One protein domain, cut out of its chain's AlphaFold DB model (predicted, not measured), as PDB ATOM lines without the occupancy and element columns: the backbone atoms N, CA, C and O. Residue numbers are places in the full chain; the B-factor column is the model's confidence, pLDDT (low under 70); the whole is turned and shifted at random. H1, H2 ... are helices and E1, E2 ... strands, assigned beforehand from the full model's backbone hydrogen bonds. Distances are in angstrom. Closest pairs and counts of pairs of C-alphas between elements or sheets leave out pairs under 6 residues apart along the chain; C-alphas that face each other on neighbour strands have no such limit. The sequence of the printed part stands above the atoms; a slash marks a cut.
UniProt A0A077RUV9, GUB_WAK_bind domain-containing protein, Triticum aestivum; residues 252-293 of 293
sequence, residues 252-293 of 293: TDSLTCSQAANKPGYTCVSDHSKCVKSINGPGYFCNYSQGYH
ATOM      1  N   THR A 252      21.788 132.226-151.378       50.81
ATOM      2  CA  THR A 252      22.545 132.850-152.467       50.81
ATOM      3  C   THR A 252      23.664 131.959-153.018       50.81
ATOM      4  O   THR A 252      24.295 132.332-154.006       50.81
ATOM      5  N   ASP A 253      23.892 130.778-152.441       56.59
ATOM      6  CA  ASP A 253      24.876 129.821-152.925       56.59
ATOM      7  C   ASP A 253      24.270 129.007-154.065       56.59
ATOM      8  O   ASP A 253      23.372 128.178-153.901       56.59
ATOM      9  N   SER A 254      24.767 129.265-155.272       63.53
ATOM     10  CA  SER A 254      24.433 128.461-156.437       63.53
ATOM     11  C   SER A 254      24.792 127.004-156.181       63.53
ATOM     12  O   SER A 254      25.983 126.712-156.086       63.53
ATOM     13  N   LEU A 255      23.791 126.114-156.130       72.81
ATOM     14  CA  LEU A 255      23.999 124.666-156.142       72.81
ATOM     15  C   LEU A 255      24.993 124.327-157.261       72.81
ATOM     16  O   LEU A 255      24.674 124.474-158.444       72.81
ATOM     17  N   THR A 256      26.214 123.948-156.890       79.94
ATOM     18  CA  THR A 256      27.244 123.572-157.859       79.94
ATOM     19  C   THR A 256      26.939 122.190-158.422       79.94
ATOM     20  O   THR A 256      26.219 121.403-157.809       79.94
ATOM     21  N   CYS A 257      27.531 121.843-159.565       86.62
ATOM     22  CA  CYS A 257      27.403 120.492-160.111       86.62
ATOM     23  C   CYS A 257      27.893 119.405-159.144       86.62
ATOM     24  O   CYS A 257      27.253 118.366-159.013       86.62
ATOM     25  N   SER A 258      28.981 119.662-158.411       84.69
ATOM     26  CA  SER A 258      29.497 118.733-157.398       84.69
ATOM     27  C   SER A 258      28.556 118.582-156.201       84.69
ATOM     28  O   SER A 258      28.397 117.484-155.677       84.69
ATOM     29  N   GLN A 259      27.892 119.662-155.779       84.06
ATOM     30  CA  GLN A 259      26.874 119.599-154.731       84.06
ATOM     31  C   GLN A 259      25.608 118.892-155.226       84.06
ATOM     32  O   GLN A 259      25.044 118.084-154.493       84.06
ATOM     33  N   ALA A 260      25.180 119.166-156.462       85.00
ATOM     34  CA  ALA A 260      23.998 118.570-157.075       85.00
ATOM     35  C   ALA A 260      24.115 117.048-157.207       85.00
ATOM     36  O   ALA A 260      23.139 116.357-156.935       85.00
ATOM     37  N   ALA A 261      25.297 116.532-157.564       86.19
ATOM     38  CA  ALA A 261      25.546 115.098-157.726       86.19
ATOM     39  C   ALA A 261      25.272 114.275-156.453       86.19
ATOM     40  O   ALA A 261      24.906 113.108-156.539       86.19
ATOM     41  N   ASN A 262      25.392 114.894-155.273       84.56
ATOM     42  CA  ASN A 262      25.172 114.241-153.979       84.56
ATOM     43  C   ASN A 262      23.742 114.425-153.436       84.56
ATOM     44  O   ASN A 262      23.455 114.036-152.303       84.56
ATOM     45  N   LYS A 263      22.847 115.071-154.195       81.94
ATOM     46  CA  LYS A 263      21.477 115.371-153.763       81.94
ATOM     47  C   LYS A 263      20.476 114.390-154.380       81.94
ATOM     48  O   LYS A 263      20.609 114.031-155.552       81.94
ATOM     49  N   PRO A 264      19.423 114.001-153.636       79.06
ATOM     50  CA  PRO A 264      18.340 113.214-154.208       79.06
ATOM     51  C   PRO A 264      17.694 113.976-155.373       79.06
ATOM     52  O   PRO A 264      17.440 115.179-155.296       79.06
ATOM     53  N   GLY A 265      17.443 113.263-156.470       78.50
ATOM     54  CA  GLY A 265      16.881 113.835-157.692       78.50
ATOM     55  C   GLY A 265      17.906 114.448-158.650       78.50
ATOM     56  O   GLY A 265      17.494 115.120-159.594       78.50
ATOM     57  N   TYR A 266      19.215 114.259-158.459       84.88
ATOM     58  CA  TYR A 266      20.194 114.588-159.501       84.88
ATOM     59  C   TYR A 266      19.813 113.957-160.854       84.88
ATOM     60  O   TYR A 266      19.319 112.834-160.898       84.88
ATOM     61  N   THR A 267      19.987 114.703-161.950       81.69
ATOM     62  CA  THR A 267      19.409 114.340-163.263       81.69
ATOM     63  C   THR A 267      20.424 114.064-164.363       81.69
ATOM     64  O   THR A 267      20.078 113.383-165.323       81.69
ATOM     65  N   CYS A 268      21.670 114.529-164.239       87.50
ATOM     66  CA  CYS A 268      22.695 114.258-165.248       87.50
ATOM     67  C   CYS A 268      23.380 112.922-164.930       87.50
ATOM     68  O   CYS A 268      24.533 112.891-164.504       87.50
ATOM     69  N   VAL A 269      22.609 111.837-165.034       84.38
ATOM     70  CA  VAL A 269      23.010 110.474-164.642       84.38
ATOM     71  C   VAL A 269      23.506 109.621-165.809       84.38
ATOM     72  O   VAL A 269      24.090 108.571-165.580       84.38
ATOM     73  N   SER A 270      23.262 110.055-167.046       82.31
ATOM     74  CA  SER A 270      23.747 109.363-168.241       82.31
ATOM     75  C   SER A 270      25.239 109.623-168.435       82.31
ATOM     76  O   SER A 270      25.697 110.750-168.218       82.31
ATOM     77  N   ASP A 271      25.968 108.626-168.937       81.75
ATOM     78  CA  ASP A 271      27.386 108.738-169.306       81.75
ATOM     79  C   ASP A 271      27.634 109.814-170.382       81.75
ATOM     80  O   ASP A 271      28.727 110.373-170.487       81.75
ATOM     81  N   HIS A 272      26.596 110.164-171.150       82.81
ATOM     82  CA  HIS A 272      26.628 111.212-172.176       82.81
ATOM     83  C   HIS A 272      26.115 112.569-171.678       82.81
ATOM     84  O   HIS A 272      26.009 113.520-172.456       82.81
ATOM     85  N   SER A 273      25.793 112.677-170.387       85.69
ATOM     86  CA  SER A 273      25.297 113.903-169.772       85.69
ATOM     87  C   SER A 273      26.363 114.556-168.898       85.69
ATOM     88  O   SER A 273      26.973 113.942-168.026       85.69
ATOM     89  N   LYS A 274      26.578 115.849-169.112       89.50
ATOM     90  CA  LYS A 274      27.487 116.680-168.332       89.50
ATOM     91  C   LYS A 274      26.688 117.738-167.596       89.50
ATOM     92  O   LYS A 274      25.967 118.523-168.208       89.50
ATOM     93  N   CYS A 275      26.857 117.811-166.282       90.38
ATOM     94  CA  CYS A 275      26.297 118.912-165.515       90.38
ATOM     95  C   CYS A 275      26.986 120.235-165.881       90.38
ATOM     96  O   CYS A 275      28.218 120.328-165.897       90.38
ATOM     97  N   VAL A 276      26.182 121.264-166.144       90.62
ATOM     98  CA  VAL A 276      26.635 122.626-166.436       90.62
ATOM     99  C   VAL A 276      25.917 123.607-165.516       90.62
ATOM    100  O   VAL A 276      24.711 123.517-165.300       90.62
ATOM    101  N   LYS A 277      26.669 124.555-164.955       88.81
ATOM    102  CA  LYS A 277      26.128 125.585-164.065       88.81
ATOM    103  C   LYS A 277      25.211 126.544-164.837       88.81
ATOM    104  O   LYS A 277      25.538 126.948-165.950       88.81
ATOM    105  N   SER A 278      24.102 126.942-164.217       88.25
ATOM    106  CA  SER A 278      23.230 128.002-164.729       88.25
ATOM    107  C   SER A 278      23.993 129.320-164.891       88.25
ATOM    108  O   SER A 278      24.768 129.712-164.014       88.25
ATOM    109  N   ILE A 279      23.737 130.023-165.996       83.62
ATOM    110  CA  ILE A 279      24.296 131.357-166.267       83.62
ATOM    111  C   ILE A 279      23.459 132.487-165.647       83.62
ATOM    112  O   ILE A 279      23.963 133.593-165.477       83.62
ATOM    113  N   ASN A 280      22.211 132.205-165.257       85.00
ATOM    114  CA  ASN A 280      21.308 133.158-164.612       85.00
ATOM    115  C   ASN A 280      20.853 132.612-163.250       85.00
ATOM    116  O   ASN A 280      19.900 131.832-163.118       85.00
ATOM    117  N   GLY A 281      21.589 133.006-162.209       82.69
ATOM    118  CA  GLY A 281      21.328 132.605-160.831       82.69
ATOM    119  C   GLY A 281      21.728 131.165-160.478       82.69
ATOM    120  O   GLY A 281      22.431 130.506-161.242       82.69
ATOM    121  N   PRO A 282      21.303 130.668-159.300       84.56
ATOM    122  CA  PRO A 282      21.631 129.332-158.804       84.56
ATOM    123  C   PRO A 282      21.093 128.214-159.706       84.56
ATOM    124  O   PRO A 282      20.148 128.431-160.457       84.56
ATOM    125  N   GLY A 283      21.649 127.007-159.588       88.06
ATOM    126  CA  GLY A 283      21.171 125.813-160.288       88.06
ATOM    127  C   GLY A 283      22.078 125.337-161.419       88.06
ATOM    128  O   GLY A 283      23.146 125.897-161.675       88.06
ATOM    129  N   TYR A 284      21.630 124.281-162.088       89.62
ATOM    130  CA  TYR A 284      22.357 123.613-163.163       89.62
ATOM    131  C   TYR A 284      21.402 123.102-164.245       89.62
ATOM    132  O   TYR A 284      20.189 123.053-164.052       89.62
ATOM    133  N   PHE A 285      21.950 122.699-165.380       90.88
ATOM    134  CA  PHE A 285      21.253 121.933-166.406       90.88
ATOM    135  C   PHE A 285      22.171 120.816-166.906       90.88
ATOM    136  O   PHE A 285      23.379 120.825-166.655       90.88
ATOM    137  N   CYS A 286      21.589 119.832-167.578       89.56
ATOM    138  CA  CYS A 286      22.333 118.714-168.138       89.56
ATOM    139  C   CYS A 286      22.584 118.975-169.619       89.56
ATOM    140  O   CYS A 286      21.650 119.084-170.408       89.56
ATOM    141  N   ASN A 287      23.855 119.099-169.976       87.56
ATOM    142  CA  ASN A 287      24.308 119.174-171.353       87.56
ATOM    143  C   ASN A 287      24.560 117.754-171.855       87.56
ATOM    144  O   ASN A 287      25.396 117.049-171.295       87.56
ATOM    145  N   TYR A 288      23.864 117.355-172.912       78.88
ATOM    146  CA  TYR A 288      24.071 116.065-173.548       78.88
ATOM    147  C   TYR A 288      24.918 116.261-174.797       78.88
ATOM    148  O   TYR A 288      24.488 116.923-175.743       78.88
ATOM    149  N   SER A 289      26.122 115.691-174.805       63.84
ATOM    150  CA  SER A 289      27.081 115.860-175.903       63.84
ATOM    151  C   SER A 289      26.614 115.239-177.226       63.84
ATOM    152  O   SER A 289      27.143 115.606-178.273       63.84
ATOM    153  N   GLN A 290      25.626 114.337-177.189       55.97
ATOM    154  CA  GLN A 290      25.066 113.643-178.358       55.97
ATOM    155  C   GLN A 290      23.527 113.688-178.424       55.97
ATOM    156  O   GLN A 290      22.921 112.993-179.229       55.97
ATOM    157  N   GLY A 291      22.891 114.563-177.637       51.19
ATOM    158  CA  GLY A 291      21.436 114.570-177.472       51.19
ATOM    159  C   GLY A 291      20.973 113.705-176.297       51.19
ATOM    160  O   GLY A 291      21.735 112.936-175.717       51.19
ATOM    161  N   TYR A 292      19.733 113.927-175.872       45.72
ATOM    162  CA  TYR A 292      19.130 113.206-174.758       45.72
ATOM    163  C   TYR A 292      18.846 111.757-175.178       45.72
ATOM    164  O   TYR A 292      18.003 111.553-176.047       45.72
ATOM    165  N   HIS A 293      19.524 110.790-174.559       41.59
ATOM    166  CA  HIS A 293      19.239 109.356-174.687       41.59
ATOM    167  C   HIS A 293      18.468 108.864-173.459       41.59
ATOM    168  O   HIS A 293      18.903 109.214-172.333       41.59
TER     169      HIS A 293
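This is residues 252 to 293 of the 293 residues of the protein "GUB_WAK_bind domain-containing protein" of Triticum aestivum (UniProt A0A077RUV9). There is little regular structure: a small hairpin of two strands, E1 and E2, with the short helix H1 near it and long loops around. The 42 printed residues hold H1, E1 and E2 in that order, the sheet E1 - E2 is antiparallel, and the class is mixed, with only 15 residues in named elements. The whole is compact, with a radius of gyration of the C-alphas of 10.4 A and spans of 32 by 22 by 12 A.

H1, residues 257 to 261, comes closest to E1, residues 273 to 277, at the C-alphas of Cys 257 and Cys 275, 5.7 A apart. In H1 every O i to N i+4 pair is within hydrogen-bond range. E1 and E2, residues 284 to 288, form a hairpin, antiparallel at 147 degrees; N 274 and O 287 are 2.8 A apart, within hydrogen-bond range.

H1 begins at C-alpha 257 (27.403, 120.492, -160.111) and measures 6.2 A. E1 and E2 each measure 13.0 A; E2 ends at C-alpha 288 (24.071, 116.065, -173.548).

The C-alphas farthest apart, of Thr 252 and His 293, are 32.5 A apart. The printed part has no cut. H1 to E1 is a long link. Residues 252 to 254 and 289 to 293 have pLDDT under 70.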